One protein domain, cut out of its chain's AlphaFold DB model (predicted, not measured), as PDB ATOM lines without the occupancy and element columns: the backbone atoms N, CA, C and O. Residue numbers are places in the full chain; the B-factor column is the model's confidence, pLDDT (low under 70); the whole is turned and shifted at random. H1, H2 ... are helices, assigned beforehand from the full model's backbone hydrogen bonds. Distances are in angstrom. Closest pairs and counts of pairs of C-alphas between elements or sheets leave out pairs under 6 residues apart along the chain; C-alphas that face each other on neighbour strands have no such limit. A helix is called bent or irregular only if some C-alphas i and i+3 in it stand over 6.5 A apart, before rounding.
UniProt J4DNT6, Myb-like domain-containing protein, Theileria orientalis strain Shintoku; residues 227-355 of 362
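AT A GLANCE: This is residues 227 to 355 of the 362 residues of the protein "Myb-like domain-containing protein" of Theileria orientalis strain Shintoku (UniProt J4DNT6). One long helix, H4, runs along one side of an elongated body, and two helices set side by side, H1 and H6, stand nearly at right angles to it and make the middle with it. Short H3 packs on the first end of H4, H5 folds back at its last end, H7 packs on the first part of H1, and H2 touches no helix; the loop at residues 293 to 298 sticks out. The printed part has 129 residues with seven named helices, H1 to H7 in chain order, and no named strand: the class is all helix. It is compact, with a radius of gyration of the C-alphas of 15.2 A, and spans 51 by 29 by 28 A.

HOW THE PARTS SIT: H1, residues 227 to 240, touches the hub H4, residues 266 to 290, about perpendicular at 79 degrees; the closest C-alphas, of Ser 230 and Thr 273, are 5.1 A apart, and H4 touches H1 with residues 269 to 276 alone. H2, residues 244 to 248, is close to H1 but not clearly touching, the closest C-alphas being those of Leu 240 and Ser 246 at 6.2 A. H2 is irregular: C-alphas 244 and 247 are 7.6 A apart. H3, residues 257 to 260, touches residues 266 to 270 of H4 alone, closest at the C-alphas of Lys 258 and Val 266, 5.8 A. H4 and H5, residues 302 to 309, form a helical hairpin at a shallow tilt of 30 degrees, opposite ways; the closest C-alphas, of Gln 285 and Lys 309, are 6.3 A apart. H6, residues 325 to 335, touches residues 277 to 284 of H4 alone, about perpendicular at 87 degrees, closest at the C-alphas of Ile 280 and Gly 332, 5.5 A. H6 also touches H1, opposite ways at a steep tilt of 37 degrees, only just past shallow; the closest C-alphas, of Arg 238 and Ile 329, are 6.2 A apart. H7, residues 342 to 354, touches H1, about perpendicular at 75 degrees, closest at the C-alphas of Leu 228 and Asp 345, 6.1 A. H4 and H7 are apart. In H1, H4, H5, H6 and H7 every O i to N i+4 pair is within hydrogen-bond range; in H2 0 of 1 is, with 1 of 2 O i to N i+3 pairs, and H3 is too short for an i+4 pair.

IN THESE COORDINATES: H1 begins at C-alpha 227 (320.063, 368.141, 229.781) and is 19.7 A long from first to last C-alpha. H4, from C-alpha 266 (334.905, 363.905, 230.736), is 35.6 A long. H6 is 14.8 A, and H7 is 18.6 A, ending at C-alpha 354 (330.380, 366.188, 247.876).

THE WHOLE: The C-alphas of Ala 302 and Asn 355, the two farthest apart, are 51.1 A apart. The printed part has no cut. The links H4 to H5 and H5 to H6 are long, with 11 and 15 residues. Mean pLDDT of the printed part is 86.2; residues 291 to 300 are under 70.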
ATOM      1  N   LYS A 227     320.505 366.754 230.031       95.06
ATOM      2  CA  LYS A 227     320.063 368.141 229.781       95.06
ATOM      3  C   LYS A 227     320.721 369.108 230.767       95.06
ATOM      4  O   LYS A 227     321.264 370.114 230.319       95.06
ATOM      5  N   LEU A 228     320.768 368.768 232.058       96.31
ATOM      6  CA  LEU A 228     321.494 369.529 233.082       96.31
ATOM      7  C   LEU A 228     322.978 369.671 232.725       96.31
ATOM      8  O   LEU A 228     323.509 370.782 232.694       96.31
ATOM      9  N   VAL A 229     323.642 368.567 232.360       96.94
ATOM     10  CA  VAL A 229     325.057 368.603 231.942       96.94
ATOM     11  C   VAL A 229     325.240 369.514 230.727       96.94
ATOM     12  O   VAL A 229     326.155 370.333 230.698       96.94
ATOM     13  N   SER A 230     324.329 369.439 229.757       96.69
ATOM     14  CA  SER A 230     324.352 370.297 228.569       96.69
ATOM     15  C   SER A 230     324.168 371.780 228.909       96.69
ATOM     16  O   SER A 230     324.885 372.621 228.374       96.69
ATOM     17  N   ARG A 231     323.257 372.130 229.829       96.81
ATOM     18  CA  ARG A 231     323.081 373.514 230.301       96.81
ATOM     19  C   ARG A 231     324.364 374.049 230.928       96.81
ATOM     20  O   ARG A 231     324.811 375.145 230.583       96.81
ATOM     21  N   LEU A 232     324.996 373.260 231.798       95.88
ATOM     22  CA  LEU A 232     326.257 373.617 232.451       95.88
ATOM     23  C   LEU A 232     327.399 373.821 231.449       95.88
ATOM     24  O   LEU A 232     328.156 374.791 231.564       95.88
ATOM     25  N   THR A 233     327.528 372.943 230.454       96.38
ATOM     26  CA  THR A 233     328.618 373.023 229.478       96.38
ATOM     27  C   THR A 233     328.396 374.134 228.462       96.38
ATOM     28  O   THR A 233     329.329 374.888 228.204       96.38
ATOM     29  N   ILE A 234     327.170 374.344 227.970       96.31
ATOM     30  CA  ILE A 234     326.827 375.480 227.093       96.31
ATOM     31  C   ILE A 234     327.032 376.812 227.816       96.31
ATOM     32  O   ILE A 234     327.626 377.741 227.262       96.31
ATOM     33  N   ARG A 235     326.637 376.903 229.092       95.56
ATOM     34  CA  ARG A 235     326.944 378.056 229.950       95.56
ATOM     35  C   ARG A 235     328.443 378.334 230.010       95.56
ATOM     36  O   ARG A 235     328.856 379.495 229.976       95.56
ATOM     37  N   TRP A 236     329.251 377.287 230.172       95.69
ATOM     38  CA  TRP A 236     330.700 377.413 230.275       95.69
ATOM     39  C   TRP A 236     331.336 377.813 228.946       95.69
ATOM     40  O   TRP A 236     332.095 378.776 228.914       95.69
ATOM     41  N   ILE A 237     330.943 377.168 227.848       95.44
ATOM     42  CA  ILE A 237     331.355 377.520 226.486       95.44
ATOM     43  C   ILE A 237     331.039 378.986 226.197       95.44
ATOM     44  O   ILE A 237     331.919 379.724 225.767       95.44
ATOM     45  N   ARG A 238     329.828 379.455 226.528       94.25
ATOM     46  CA  ARG A 238     329.454 380.868 226.369       94.25
ATOM     47  C   ARG A 238     330.404 381.808 227.109       94.25
ATOM     48  O   ARG A 238     330.708 382.882 226.603       94.25
ATOM     49  N   LYS A 239     330.864 381.436 228.308       93.81
ATOM     50  CA  LYS A 239     331.855 382.226 229.055       93.81
ATOM     51  C   LYS A 239     333.231 382.189 228.398       93.81
ATOM     52  O   LYS A 239     333.888 383.220 228.364       93.81
ATOM     53  N   LEU A 240     333.657 381.030 227.901       93.38
ATOM     54  CA  LEU A 240     334.943 380.872 227.222       93.38
ATOM     55  C   LEU A 240     335.004 381.679 225.920       93.38
ATOM     56  O   LEU A 240     335.987 382.370 225.689       93.38
ATOM     57  N   LEU A 241     333.929 381.676 225.131       91.94
ATOM     58  CA  LEU A 241     333.843 382.415 223.865       91.94
ATOM     59  C   LEU A 241     333.844 383.944 224.022       91.94
ATOM     60  O   LEU A 241     334.030 384.648 223.033       91.94
ATOM     61  N   LYS A 242     333.628 384.457 225.241       90.06
ATOM     62  CA  LYS A 242     333.728 385.887 225.573       90.06
ATOM     63  C   LYS A 242     335.139 386.320 225.977       90.06
ATOM     64  O   LYS A 242     335.361 387.507 226.180       90.06
ATOM     65  N   ARG A 243     336.067 385.381 226.182       89.62
ATOM     66  CA  ARG A 243     337.431 385.702 226.616       89.62
ATOM     67  C   ARG A 243     338.282 386.156 225.423       89.62
ATOM     68  O   ARG A 243     338.060 385.649 224.322       89.62
ATOM     69  N   PRO A 244     339.303 387.008 225.635       84.19
ATOM     70  CA  PRO A 244     340.197 387.460 224.564       84.19
ATOM     71  C   PRO A 244     340.877 386.300 223.824       84.19
ATOM     72  O   PRO A 244     341.011 386.308 222.611       84.19
ATOM     73  N   ASN A 245     341.214 385.225 224.538       83.75
ATOM     74  CA  ASN A 245     341.869 384.041 223.981       83.75
ATOM     75  C   ASN A 245     340.914 383.026 223.319       83.75
ATOM     76  O   ASN A 245     341.319 381.891 223.061       83.75
ATOM     77  N   SER A 246     339.655 383.402 223.062       84.69
ATOM     78  CA  SER A 246     338.647 382.501 222.485       84.69
ATOM     79  C   SER A 246     339.023 381.946 221.107       84.69
ATOM     80  O   SER A 246     338.639 380.826 220.793       84.69
ATOM     81  N   GLU A 247     339.847 382.659 220.337       81.50
ATOM     82  CA  GLU A 247     340.324 382.254 219.003       81.50
ATOM     83  C   GLU A 247     341.184 380.981 219.020       81.50
ATOM     84  O   GLU A 247     341.289 380.266 218.022       81.50
ATOM     85  N   ARG A 248     341.778 380.648 220.175       83.81
ATOM     86  CA  ARG A 248     342.538 379.401 220.354       83.81
ATOM     87  C   ARG A 248     341.632 378.172 220.444       83.81
ATOM     88  O   ARG A 248     342.110 377.055 220.260       83.81
ATOM     89  N   LEU A 249     340.342 378.354 220.731       87.62
ATOM     90  CA  LEU A 249     339.375 377.265 220.793       87.62
ATOM     91  C   LEU A 249     338.968 376.899 219.369       87.62
ATOM     92  O   LEU A 249     338.291 377.665 218.693       87.62
ATOM     93  N   ARG A 250     339.355 375.707 218.910       86.75
ATOM     94  CA  ARG A 250     338.943 375.199 217.594       86.75
ATOM     95  C   ARG A 250     337.822 374.182 217.754       86.75
ATOM     96  O   ARG A 250     336.829 374.210 217.038       86.75
ATOM     97  N   SER A 251     337.932 373.288 218.725       87.50
ATOM     98  CA  SER A 251     337.062 372.128 218.885       87.50
ATOM     99  C   SER A 251     336.658 371.882 220.338       87.50
ATOM    100  O   SER A 251     337.226 372.437 221.273       87.50
ATOM    101  N   LEU A 252     335.699 370.972 220.543       86.69
ATOM    102  CA  LEU A 252     335.320 370.506 221.884       86.69
ATOM    103  C   LEU A 252     336.483 369.885 222.668       86.69
ATOM    104  O   LEU A 252     336.420 369.860 223.892       86.69
ATOM    105  N   LYS A 253     337.524 369.390 221.985       85.75
ATOM    106  CA  LYS A 253     338.708 368.813 222.637       85.75
ATOM    107  C   LYS A 253     339.577 369.874 223.316       85.75
ATOM    108  O   LYS A 253     340.317 369.533 224.229       85.75
ATOM    109  N   ASP A 254     339.460 371.133 222.893       86.69
ATOM    110  CA  ASP A 254     340.244 372.250 223.432       86.69
ATOM    111  C   ASP A 254     339.618 372.827 224.714       86.69
ATOM    112  O   ASP A 254     340.193 373.702 225.360       86.69
ATOM    113  N   ILE A 255     338.429 372.349 225.097       90.12
ATOM    114  CA  ILE A 255     337.751 372.767 226.321       90.12
ATOM    115  C   ILE A 255     338.118 371.817 227.454       90.12
ATOM    116  O   ILE A 255     337.776 370.634 227.439       90.12
ATOM    117  N   ASP A 256     338.730 372.372 228.495       89.88
ATOM    118  CA  ASP A 256     339.057 371.641 229.713       89.88
ATOM    119  C   ASP A 256     337.813 371.423 230.600       89.88
ATOM    120  O   ASP A 256     337.571 372.112 231.598       89.88
ATOM    121  N   PHE A 257     336.980 370.455 230.207       92.06
ATOM    122  CA  PHE A 257     335.843 370.011 231.017       92.06
ATOM    123  C   PHE A 257     336.276 369.319 232.306       92.06
ATOM    124  O   PHE A 257     335.542 369.378 233.286       92.06
ATOM    125  N   LYS A 258     337.457 368.699 232.316       89.44
ATOM    126  CA  LYS A 258     338.004 367.974 233.463       89.44
ATOM    127  C   LYS A 258     338.225 368.909 234.646       89.44
ATOM    128  O   LYS A 258     337.708 368.656 235.728       89.44
ATOM    129  N   SER A 259     338.955 370.003 234.434       89.44
ATOM    130  CA  SER A 259     339.187 371.000 235.484       89.44
ATOM    131  C   SER A 259     337.881 371.667 235.913       89.44
ATOM    132  O   SER A 259     337.659 371.946 237.093       89.44
ATOM    133  N   LYS A 260     336.964 371.888 234.961       92.44
ATOM    134  CA  LYS A 260     335.721 372.603 235.251       92.44
ATOM    135  C   LYS A 260     334.672 371.769 235.991       92.44
ATOM    136  O   LYS A 260     333.962 372.314 236.840       92.44
ATOM    137  N   PHE A 261     334.554 370.494 235.643       92.94
ATOM    138  CA  PHE A 261     333.540 369.559 236.125       92.94
ATOM    139  C   PHE A 261     334.198 368.236 236.565       92.94
ATOM    140  O   PHE A 261     333.901 367.187 235.996       92.94
ATOM    141  N   PRO A 262     335.088 368.257 237.576       89.88
ATOM    142  CA  PRO A 262     335.894 367.089 237.954       89.88
ATOM    143  C   PRO A 262     335.069 365.914 238.502       89.88
ATOM    144  O   PRO A 262     335.527 364.777 238.494       89.88
ATOM    145  N   MET A 263     333.850 366.190 238.968       91.69
ATOM    146  CA  MET A 263     332.895 365.202 239.478       91.69
ATOM    147  C   MET A 263     332.128 364.459 238.371       91.69
ATOM    148  O   MET A 263     331.404 363.506 238.654       91.69
ATOM    149  N   LEU A 264     332.239 364.905 237.115       93.88
ATOM    150  CA  LEU A 264     331.584 364.282 235.969       93.88
ATOM    151  C   LEU A 264     332.627 363.604 235.075       93.88
ATOM    152  O   LEU A 264     333.681 364.185 234.804       93.88
ATOM    153  N   PRO A 265     332.331 362.423 234.511       93.75
ATOM    154  CA  PRO A 265     333.195 361.842 233.499       93.75
ATOM    155  C   PRO A 265     333.352 362.769 232.290       93.75
ATOM    156  O   PRO A 265     332.369 363.216 231.690       93.75
ATOM    157  N   VAL A 266     334.596 363.027 231.880       92.12
ATOM    158  CA  VAL A 266     334.905 363.905 230.736       92.12
ATOM    159  C   VAL A 266     334.257 363.390 229.453       92.12
ATOM    160  O   VAL A 266     333.719 364.171 228.665       92.12
ATOM    161  N   ILE A 267     334.271 362.069 229.250       91.25
ATOM    162  CA  ILE A 267     333.686 361.430 228.068       91.25
ATOM    163  C   ILE A 267     332.163 361.627 228.015       91.25
ATOM    164  O   ILE A 267     331.645 362.027 226.971       91.25
ATOM    165  N   TYR A 268     331.471 361.480 229.151       95.00
ATOM    166  CA  TYR A 268     330.032 361.724 229.272       95.00
ATOM    167  C   TYR A 268     329.696 363.201 229.069       95.00
ATOM    168  O   TYR A 268     328.853 363.548 228.243       95.00
ATOM    169  N   THR A 269     330.438 364.089 229.731       95.44
ATOM    170  CA  THR A 269     330.288 365.546 229.604       95.44
ATOM    171  C   THR A 269     330.447 365.998 228.153       95.44
ATOM    172  O   THR A 269     329.629 366.757 227.625       95.44
ATOM    173  N   THR A 270     331.465 365.478 227.467       93.19
ATOM    174  CA  THR A 270     331.716 365.754 226.048       93.19
ATOM    175  C   THR A 270     330.596 365.203 225.169       93.19
ATOM    176  O   THR A 270     330.168 365.880 224.233       93.19
ATOM    177  N   HIS A 271     330.094 363.999 225.464       93.25
ATOM    178  CA  HIS A 271     328.982 363.392 224.736       93.25
ATOM    179  C   HIS A 271     327.698 364.224 224.855       93.25
ATOM    180  O   HIS A 271     327.117 364.586 223.828       93.25
ATOM    181  N   CYS A 272     327.288 364.589 226.075       95.69
ATOM    182  CA  CYS A 272     326.119 365.438 226.318       95.69
ATOM    183  C   CYS A 272     326.252 366.783 225.598       95.69
ATOM    184  O   CYS A 272     325.352 367.185 224.863       95.69
ATOM    185  N   THR A 273     327.417 367.427 225.720       95.38
ATOM    186  CA  THR A 273     327.702 368.709 225.062       95.38
ATOM    187  C   THR A 273     327.610 368.604 223.546       95.38
ATOM    188  O   THR A 273     326.949 369.424 222.916       95.38
ATOM    189  N   ARG A 274     328.233 367.583 222.945       93.56
ATOM    190  CA  ARG A 274     328.180 367.350 221.497       93.56
ATOM    191  C   ARG A 274     326.741 367.152 221.035       93.56
ATOM    192  O   ARG A 274     326.315 367.824 220.104       93.56
ATOM    193  N   ARG A 275     325.980 366.283 221.709       93.56
ATOM    194  CA  ARG A 275     324.577 366.010 221.369       93.56
ATOM    195  C   ARG A 275     323.714 367.269 221.468       93.56
ATOM    196  O   ARG A 275     322.884 367.498 220.591       93.56
ATOM    197  N   ALA A 276     323.910 368.082 222.505       95.00
ATOM    198  CA  ALA A 276     323.205 369.348 222.662       95.00
ATOM    199  C   ALA A 276     323.580 370.352 221.569       95.00
ATOM    200  O   ALA A 276     322.686 370.894 220.929       95.00
ATOM    201  N   LEU A 277     324.872 370.543 221.291       94.31
ATOM    202  CA  LEU A 277     325.334 371.434 220.225       94.31
ATOM    203  C   LEU A 277     324.797 371.025 218.859       94.31
ATOM    204  O   LEU A 277     324.275 371.872 218.149       94.31
ATOM    205  N   SER A 278     324.845 369.739 218.505       92.38
ATOM    206  CA  SER A 278     324.273 369.248 217.248       92.38
ATOM    207  C   SER A 278     322.781 369.574 217.128       92.38
ATOM    208  O   SER A 278     322.324 369.960 216.055       92.38
ATOM    209  N   LYS A 279     322.013 369.447 218.220       93.44
ATOM    210  CA  LYS A 279     320.590 369.827 218.245       93.44
ATOM    211  C   LYS A 279     320.395 371.340 218.122       93.44
ATOM    212  O   LYS A 279     319.547 371.770 217.351       93.44
ATOM    213  N   ILE A 280     321.181 372.128 218.856       93.62
ATOM    214  CA  ILE A 280     321.133 373.596 218.836       93.62
ATOM    215  C   ILE A 280     321.478 374.121 217.442       93.62
ATOM    216  O   ILE A 280     320.766 374.977 216.945       93.62
ATOM    217  N   ILE A 281     322.512 373.582 216.790       91.31
ATOM    218  CA  ILE A 281     322.910 373.969 215.429       91.31
ATOM    219  C   ILE A 281     321.773 373.699 214.447       91.31
ATOM    220  O   ILE A 281     321.415 374.596 213.699       91.31
ATOM    221  N   ARG A 282     321.151 372.512 214.490       90.56
ATOM    222  CA  ARG A 282     319.999 372.204 213.623       90.56
ATOM    223  C   ARG A 282     318.842 373.169 213.849       90.56
ATOM    224  O   ARG A 282     318.290 373.696 212.893       90.56
ATOM    225  N   LYS A 283     318.492 373.418 215.113       90.75
ATOM    226  CA  LYS A 283     317.441 374.381 215.460       90.75
ATOM    227  C   LYS A 283     317.787 375.789 214.982       90.75
ATOM    228  O   LYS A 283     316.927 376.451 214.426       90.75
ATOM    229  N   TYR A 284     319.039 376.209 215.142       88.50
ATOM    230  CA  TYR A 284     319.521 377.509 214.691       88.50
ATOM    231  C   TYR A 284     319.506 377.630 213.162       88.50
ATOM    232  O   TYR A 284     319.131 378.671 212.649       88.50
ATOM    233  N   GLN A 285     319.848 376.569 212.428       87.56
ATOM    234  CA  GLN A 285     319.751 376.529 210.964       87.56
ATOM    235  C   GLN A 285     318.301 376.670 210.492       87.56
ATOM    236  O   GLN A 285     318.023 377.465 209.601       87.56
ATOM    237  N   VAL A 286     317.369 375.940 211.115       86.88
ATOM    238  CA  VAL A 286     315.929 376.063 210.823       86.88
ATOM    239  C   VAL A 286     315.424 377.462 211.175       86.88
ATOM    240  O   VAL A 286     314.696 378.067 210.397       86.88
ATOM    241  N   TYR A 287     315.837 377.987 212.328       82.19
ATOM    242  CA  TYR A 287     315.504 379.333 212.778       82.19
ATOM    243  C   TYR A 287     316.009 380.400 211.798       82.19
ATOM    244  O   TYR A 287     315.226 381.246 211.383       82.19
ATOM    245  N   ALA A 288     317.272 380.329 211.372       79.81
ATOM    246  CA  ALA A 288     317.876 381.259 210.418       79.81
ATOM    247  C   ALA A 288     317.241 381.171 209.021       79.81
ATOM    248  O   ALA A 288     317.119 382.183 208.348       79.81
ATOM    249  N   ALA A 289     316.800 379.982 208.594       78.00
ATOM    250  CA  ALA A 289     316.107 379.810 207.317       78.00
ATOM    251  C   ALA A 289     314.664 380.347 207.330       78.00
ATOM    252  O   ALA A 289     314.161 380.760 206.291       78.00
ATOM    253  N   ARG A 290     313.987 380.313 208.487       77.44
ATOM    254  CA  ARG A 290     312.604 380.801 208.649       77.44
ATOM    255  C   ARG A 290     312.524 382.287 208.977       77.44
ATOM    256  O   ARG A 290     311.537 382.933 208.650       77.44
ATOM    257  N   SER A 291     313.535 382.816 209.657       63.12
ATOM    258  CA  SER A 291     313.532 384.195 210.134       63.12
ATOM    259  C   SER A 291     314.101 385.114 209.058       63.12
ATOM    260  O   SER A 291     315.298 385.376 209.050       63.12
ATOM    261  N   GLN A 292     313.249 385.643 208.174       54.31
ATOM    262  CA  GLN A 292     313.600 386.856 207.421       54.31
ATOM    263  C   GLN A 292     313.621 388.100 208.328       54.31
ATOM    264  O   GLN A 292     314.290 389.068 207.995       54.31
ATOM    265  N   ARG A 293     312.962 388.081 209.499       48.84
ATOM    266  CA  ARG A 293     313.026 389.131 210.532       48.84
ATOM    267  C   ARG A 293     312.769 388.530 211.924       48.84
ATOM    268  O   ARG A 293     312.003 387.578 212.024       48.84
ATOM    269  N   LEU A 294     313.349 389.147 212.969       44.84
ATOM    270  CA  LEU A 294     313.055 389.020 214.423       44.84
ATOM    271  C   LEU A 294     313.959 388.101 215.295       44.84
ATOM    272  O   LEU A 294     313.496 387.090 215.805       44.84
ATOM    273  N   PHE A 295     315.230 388.478 215.558       45.50
ATOM    274  CA  PHE A 295     315.662 389.110 216.839       45.50
ATOM    275  C   PHE A 295     317.181 389.454 216.901       45.50
ATOM    276  O   PHE A 295     318.029 388.579 216.741       45.50
ATOM    277  N   ILE A 296     317.454 390.720 217.270       45.72
ATOM    278  CA  ILE A 296     318.614 391.333 217.967       45.72
ATOM    279  C   ILE A 296     320.027 391.157 217.355       45.72
ATOM    280  O   ILE A 296     320.736 390.187 217.636       45.72
ATOM    281  N   ASP A 297     320.434 392.227 216.659       44.59
ATOM    282  CA  ASP A 297     321.792 392.743 216.377       44.59
ATOM    283  C   ASP A 297     322.445 392.480 215.007       44.59
ATOM    284  O   ASP A 297     323.494 393.061 214.744       44.59
ATOM    285  N   SER A 298     321.844 391.712 214.095       52.19
ATOM    286  CA  SER A 298     322.258 391.717 212.676       52.19
ATOM    287  C   SER A 298     321.242 390.974 211.808       52.19
ATOM    288  O   SER A 298     320.955 389.806 212.085       52.19
ATOM    289  N   GLU A 299     320.731 391.603 210.750       60.88
ATOM    290  CA  GLU A 299     320.071 390.870 209.665       60.88
ATOM    291  C   GLU A 299     321.114 389.946 209.016       60.88
ATOM    292  O   GLU A 299     322.156 390.412 208.563       60.88
ATOM    293  N   LEU A 300     320.876 388.629 209.039       66.50
ATOM    294  CA  LEU A 300     321.707 387.694 208.281       66.50
ATOM    295  C   LEU A 300     321.329 387.831 206.809       66.50
ATOM    296  O   LEU A 300     320.174 387.623 206.440       66.50
ATOM    297  N   SER A 301     322.302 388.146 205.967       70.75
ATOM    298  CA  SER A 301     322.122 388.134 204.518       70.75
ATOM    299  C   SER A 301     321.807 386.720 204.009       70.75
ATOM    300  O   SER A 301     322.158 385.711 204.630       70.75
ATOM    301  N   ALA A 302     321.191 386.619 202.827       72.00
ATOM    302  CA  ALA A 302     320.914 385.328 202.191       72.00
ATOM    303  C   ALA A 302     322.189 384.469 202.024       72.00
ATOM    304  O   ALA A 302     322.160 383.258 202.250       72.00
ATOM    305  N   ALA A 303     323.327 385.102 201.720       77.75
ATOM    306  CA  ALA A 303     324.627 384.437 201.633       77.75
ATOM    307  C   ALA A 303     325.067 383.828 202.977       77.75
ATOM    308  O   ALA A 303     325.593 382.714 203.020       77.75
ATOM    309  N   GLU A 304     324.811 384.516 204.091       77.19
ATOM    310  CA  GLU A 304     325.146 384.022 205.427       77.19
ATOM    311  C   GLU A 304     324.257 382.852 205.862       77.19
ATOM    312  O   GLU A 304     324.732 381.911 206.505       77.19
ATOM    313  N   VAL A 305     322.983 382.861 205.463       76.00
ATOM    314  CA  VAL A 305     322.070 381.726 205.665       76.00
ATOM    315  C   VAL A 305     322.550 380.495 204.888       76.00
ATOM    316  O   VAL A 305     322.572 379.391 205.440       76.00
ATOM    317  N   GLU A 306     323.011 380.666 203.647       79.12
ATOM    318  CA  GLU A 306     323.593 379.569 202.863       79.12
ATOM    319  C   GLU A 306     324.899 379.037 203.471       79.12
ATOM    320  O   GLU A 306     325.113 377.825 203.546       79.12
ATOM    321  N   GLU A 307     325.766 379.901 204.001       81.44
ATOM    322  CA  GLU A 307     326.950 379.459 204.745       81.44
ATOM    323  C   GLU A 307     326.603 378.702 206.034       81.44
ATOM    324  O   GLU A 307     327.265 377.719 206.381       81.44
ATOM    325  N   LEU A 308     325.554 379.118 206.746       82.00
ATOM    326  CA  LEU A 308     325.063 378.426 207.938       82.00
ATOM    327  C   LEU A 308     324.566 377.012 207.623       82.00
ATOM    328  O   LEU A 308     324.817 376.090 208.409       82.00
ATOM    329  N   LYS A 309     323.906 376.810 206.475       81.00
ATOM    330  CA  LYS A 309     323.462 375.482 206.012       81.00
ATOM    331  C   LYS A 309     324.636 374.525 205.779       81.00
ATOM    332  O   LYS A 309     324.492 373.326 206.012       81.00
ATOM    333  N   LYS A 310     325.821 375.039 205.422       83.50
ATOM    334  CA  LYS A 310     327.043 374.231 205.227       83.50
ATOM    335  C   LYS A 310     327.613 373.657 206.531       83.50
ATOM    336  O   LYS A 310     328.437 372.742 206.490       83.50
ATOM    337  N   ILE A 311     327.198 374.151 207.703       83.31
ATOM    338  CA  ILE A 311     327.650 373.600 208.988       83.31
ATOM    339  C   ILE A 311     327.071 372.196 209.167       83.31
ATOM    340  O   ILE A 311     325.875 372.033 209.390       83.31
ATOM    341  N   ASN A 312     327.927 371.174 209.151       84.12
ATOM    342  CA  ASN A 312     327.509 369.800 209.409       84.12
ATOM    343  C   ASN A 312     327.303 369.564 210.921       84.12
ATOM    344  O   ASN A 312     328.282 369.439 211.662       84.12
ATOM    345  N   PRO A 313     326.063 369.381 211.416       80.06
ATOM    346  CA  PRO A 313     325.814 369.212 212.847       80.06
ATOM    347  C   PRO A 313     326.350 367.880 213.393       80.06
ATOM    348  O   PRO A 313     326.462 367.719 214.608       80.06
ATOM    349  N   LYS A 314     326.656 366.905 212.523       76.06
ATOM    350  CA  LYS A 314     327.271 365.619 212.896       76.06
ATOM    351  C   LYS A 314     328.793 365.737 213.040       76.06
ATOM    352  O   LYS A 314     329.385 364.960 213.787       76.06
ATOM    353  N   ASN A 315     329.417 366.720 212.388       79.00
ATOM    354  CA  ASN A 315     330.854 366.955 212.444       79.00
ATOM    355  C   ASN A 315     331.161 368.324 213.062       79.00
ATOM    356  O   ASN A 315     331.304 369.328 212.375       79.00
ATOM    357  N   LEU A 316     331.320 368.342 214.385       79.25
ATOM    358  CA  LEU A 316     331.697 369.549 215.132       79.25
ATOM    359  C   LEU A 316     333.221 369.786 215.151       79.25
ATOM    360  O   LEU A 316     333.743 370.470 216.040       79.25
ATOM    361  N   GLY A 317     333.958 369.182 214.216       73.38
ATOM    362  CA  GLY A 317     335.371 369.465 214.008       73.38
ATOM    363  C   GLY A 317     335.555 370.936 213.644       73.38
ATOM    364  O   GLY A 317     334.951 371.415 212.696       73.38
ATOM    365  N   ARG A 318     336.374 371.658 214.417       81.31
ATOM    366  CA  ARG A 318     336.631 373.102 214.242       81.31
ATOM    367  C   ARG A 318     335.406 374.022 214.416       81.31
ATOM    368  O   ARG A 318     335.444 375.169 213.987       81.31
ATOM    369  N   ILE A 319     334.339 373.559 215.079       84.06
ATOM    370  CA  ILE A 319     333.087 374.326 215.234       84.06
ATOM    371  C   ILE A 319     333.280 375.715 215.866       84.06
ATOM    372  O   ILE A 319     332.539 376.638 215.550       84.06
ATOM    373  N   PHE A 320     334.277 375.889 216.738       86.56
ATOM    374  CA  PHE A 320     334.527 377.170 217.409       86.56
ATOM    375  C   PHE A 320     335.257 378.191 216.534       86.56
ATOM    376  O   PHE A 320     335.259 379.368 216.871       86.56
ATOM    377  N   SER A 321     335.797 377.770 215.389       84.31
ATOM    378  CA  SER A 321     336.339 378.670 214.365       84.31
ATOM    379  C   SER A 321     335.252 379.239 213.446       84.31
ATOM    380  O   SER A 321     335.540 380.066 212.589       84.31
ATOM    381  N   ASN A 322     334.003 378.789 213.587       84.31
ATOM    382  CA  ASN A 322     332.895 379.285 212.786       84.31
ATOM    383  C   ASN A 322     332.441 380.667 213.286       84.31
ATOM    384  O   ASN A 322     332.134 380.822 214.470       84.31
ATOM    385  N   LYS A 323     332.330 381.649 212.381       84.25
ATOM    386  CA  LYS A 323     331.953 383.031 212.729       84.25
ATOM    387  C   LYS A 323     330.597 383.143 213.445       84.25
ATOM    388  O   LYS A 323     330.423 383.997 214.310       84.25
ATOM    389  N   TYR A 324     329.673 382.215 213.194       87.06
ATOM    390  CA  TYR A 324     328.342 382.197 213.802       87.06
ATOM    391  C   TYR A 324     328.284 381.491 215.162       87.06
ATOM    392  O   TYR A 324     327.230 381.476 215.803       87.06
ATOM    393  N   ILE A 325     329.382 380.900 215.651       90.00
ATOM    394  CA  ILE A 325     329.339 380.070 216.863       90.00
ATOM    395  C   ILE A 325     328.883 380.848 218.097       90.00
ATOM    396  O   ILE A 325     328.164 380.310 218.937       90.00
ATOM    397  N   ARG A 326     329.237 382.133 218.209       90.00
ATOM    398  CA  ARG A 326     328.777 382.983 219.315       90.00
ATOM    399  C   ARG A 326     327.253 383.127 219.308       90.00
ATOM    400  O   ARG A 326     326.644 383.008 220.372       90.00
ATOM    401  N   ASN A 327     326.649 383.283 218.130       88.62
ATOM    402  CA  ASN A 327     325.199 383.392 217.959       88.62
ATOM    403  C   ASN A 327     324.506 382.052 218.215       88.62
ATOM    404  O   ASN A 327     323.573 381.999 219.011       88.62
ATOM    405  N   ILE A 328     325.043 380.952 217.679       91.19
ATOM    406  CA  ILE A 328     324.556 379.586 217.941       91.19
ATOM    407  C   ILE A 328     324.563 379.284 219.448       91.19
ATOM    408  O   ILE A 328     323.606 378.730 219.985       91.19
ATOM    409  N   ILE A 329     325.624 379.667 220.166       93.94
ATOM    410  CA  ILE A 329     325.724 379.467 221.618       93.94
ATOM    411  C   ILE A 329     324.806 380.423 222.393       93.94
ATOM    412  O   ILE A 329     324.257 380.022 223.419       93.94
ATOM    413  N   LYS A 330     324.613 381.671 221.935       91.56
ATOM    414  CA  LYS A 330     323.640 382.620 222.514       91.56
ATOM    415  C   LYS A 330     322.220 382.060 222.383       91.56
ATOM    416  O   LYS A 330     321.527 381.987 223.392       91.56
ATOM    417  N   PHE A 331     321.854 381.581 221.196       90.44
ATOM    418  CA  PHE A 331     320.592 380.899 220.911       90.44
ATOM    419  C   PHE A 331     320.424 379.649 221.779       90.44
ATOM    420  O   PHE A 331     319.457 379.536 222.525       90.44
ATOM    421  N   GLY A 332     321.425 378.764 221.804       91.88
ATOM    422  CA  GLY A 332     321.420 377.566 222.643       91.88
ATOM    423  C   GLY A 332     321.296 377.848 224.142       91.88
ATOM    424  O   GLY A 332     320.701 377.063 224.874       91.88
ATOM    425  N   TYR A 333     321.839 378.970 224.620       92.56
ATOM    426  CA  TYR A 333     321.693 379.392 226.011       92.56
ATOM    427  C   TYR A 333     320.241 379.759 226.358       92.56
ATOM    428  O   TYR A 333     319.811 379.490 227.480       92.56
ATOM    429  N   SER A 334     319.513 380.367 225.418       90.75
ATOM    430  CA  SER A 334     318.086 380.672 225.559       90.75
ATOM    431  C   SER A 334     317.232 379.411 225.410       90.75
ATOM    432  O   SER A 334     316.471 379.101 226.315       90.75
ATOM    433  N   GLU A 335     317.451 378.622 224.352       92.00
ATOM    434  CA  GLU A 335     316.734 377.365 224.063       92.00
ATOM    435  C   GLU A 335     316.820 376.324 225.182       92.00
ATOM    436  O   GLU A 335     315.932 375.493 225.358       92.00
ATOM    437  N   LEU A 336     317.935 376.306 225.912       91.62
ATOM    438  CA  LEU A 336     318.126 375.404 227.041       91.62
ATOM    439  C   LEU A 336     317.716 376.030 228.381       91.62
ATOM    440  O   LEU A 336     317.974 375.418 229.416       91.62
ATOM    441  N   GLU A 337     317.144 377.239 228.386       93.50
ATOM    442  CA  GLU A 337     316.705 377.968 229.585       93.50
ATOM    443  C   GLU A 337     317.812 378.108 230.645       93.50
ATOM    444  O   GLU A 337     317.581 378.106 231.856       93.50
ATOM    445  N   VAL A 338     319.068 378.245 230.208       92.00
ATOM    446  CA  VAL A 338     320.246 378.173 231.093       92.00
ATOM    447  C   VAL A 338     320.220 379.242 232.192       92.00
ATOM    448  O   VAL A 338     320.812 379.060 233.259       92.00
ATOM    449  N   LYS A 339     319.570 380.388 231.945       90.56
ATOM    450  CA  LYS A 339     319.408 381.451 232.949       90.56
ATOM    451  C   LYS A 339     318.520 380.992 234.108       90.56
ATOM    452  O   LYS A 339     318.906 381.228 235.250       90.56
ATOM    453  N   HIS A 340     317.404 380.335 233.799       91.62
ATOM    454  CA  HIS A 340     316.385 379.911 234.758       91.62
ATOM    455  C   HIS A 340     316.909 378.786 235.662       91.62
ATOM    456  O   HIS A 340     316.881 378.890 236.881       91.62
ATOM    457  N   TRP A 341     317.561 377.783 235.072       92.62
ATOM    458  CA  TRP A 341     318.040 376.593 235.789       92.62
ATOM    459  C   TRP A 341     319.416 376.747 236.453       92.62
ATOM    460  O   TRP A 341     319.933 375.816 237.064       92.62
ATOM    461  N   LYS A 342     320.048 377.926 236.358       88.94
ATOM    462  CA  LYS A 342     321.442 378.151 236.784       88.94
ATOM    463  C   LYS A 342     321.720 377.734 238.229       88.94
ATOM    464  O   LYS A 342     322.808 377.222 238.496       88.94
ATOM    465  N   LEU A 343     320.846 378.112 239.161       91.62
ATOM    466  CA  LEU A 343     321.073 377.880 240.590       91.62
ATOM    467  C   LEU A 343     320.839 376.407 240.927       91.62
ATOM    468  O   LEU A 343     321.713 375.777 241.512       91.62
ATOM    469  N   HIS A 344     319.725 375.867 240.447       93.56
ATOM    470  CA  HIS A 344     319.371 374.459 240.541       93.56
ATOM    471  C   HIS A 344     320.478 373.542 239.992       93.56
ATOM    472  O   HIS A 344     321.047 372.754 240.742       93.56
ATOM    473  N   ASP A 345     320.915 373.739 238.740       94.12
ATOM    474  CA  ASP A 345     321.959 372.913 238.112       94.12
ATOM    475  C   ASP A 345     323.277 372.931 238.910       94.12
ATOM    476  O   ASP A 345     324.012 371.943 238.963       94.12
ATOM    477  N   LYS A 346     323.604 374.072 239.535       92.94
ATOM    478  CA  LYS A 346     324.782 374.201 240.404       92.94
ATOM    479  C   LYS A 346     324.621 373.454 241.724       92.94
ATOM    480  O   LYS A 346     325.624 372.948 242.221       92.94
ATOM    481  N   ASN A 347     323.421 373.440 242.297       94.69
ATOM    482  CA  ASN A 347     323.145 372.747 243.548       94.69
ATOM    483  C   ASN A 347     323.263 371.233 243.350       94.69
ATOM    484  O   ASN A 347     324.038 370.612 244.070       94.69
ATOM    485  N   VAL A 348     322.660 370.674 242.294       94.69
ATOM    486  CA  VAL A 348     322.828 369.253 241.922       94.69
ATOM    487  C   VAL A 348     324.305 368.895 241.764       94.69
ATOM    488  O   VAL A 348     324.798 367.922 242.331       94.69
ATOM    489  N   LEU A 349     325.056 369.726 241.035       93.56
ATOM    490  CA  LEU A 349     326.482 369.504 240.822       93.56
ATOM    491  C   LEU A 349     327.295 369.584 242.127       93.56
ATOM    492  O   LEU A 349     328.310 368.900 242.259       93.56
ATOM    493  N   ARG A 350     326.871 370.415 243.089       93.56
ATOM    494  CA  ARG A 350     327.478 370.502 244.425       93.56
ATOM    495  C   ARG A 350     327.206 369.230 245.230       93.56
ATOM    496  O   ARG A 350     328.151 368.719 245.821       93.56
ATOM    497  N   CYS A 351     325.986 368.696 245.193       93.50
ATOM    498  CA  CYS A 351     325.649 367.419 245.828       93.50
ATOM    499  C   CYS A 351     326.531 366.286 245.283       93.50
ATOM    500  O   CYS A 351     327.230 365.629 246.050       93.50
ATOM    501  N   ILE A 352     326.626 366.162 243.953       93.56
ATOM    502  CA  ILE A 352     327.504 365.178 243.297       93.56
ATOM    503  C   ILE A 352     328.976 365.402 243.667       93.56
ATOM    504  O   ILE A 352     329.723 364.454 243.867       93.56
ATOM    505  N   LYS A 353     329.431 366.657 243.763       90.81
ATOM    506  CA  LYS A 353     330.820 366.954 244.144       90.81
ATOM    507  C   LYS A 353     331.144 366.477 245.563       90.81
ATOM    508  O   LYS A 353     332.263 366.030 245.791       90.81
ATOM    509  N   ASN A 354     330.198 366.604 246.488       89.19
ATOM    510  CA  ASN A 354     330.380 366.188 247.876       89.19
ATOM    511  C   ASN A 354     330.343 364.662 248.021       89.19
ATOM    512  O   ASN A 354     330.994 364.123 248.908       89.19
ATOM    513  N   ASN A 355     329.629 363.973 247.128       90.06
ATOM    514  CA  ASN A 355     329.557 362.522 247.102       90.06
ATOM    515  C   ASN A 355     329.579 362.000 245.652       90.06
ATOM    516  O   ASN A 355     328.536 361.772 245.032       90.06
TER     517      ASN A 355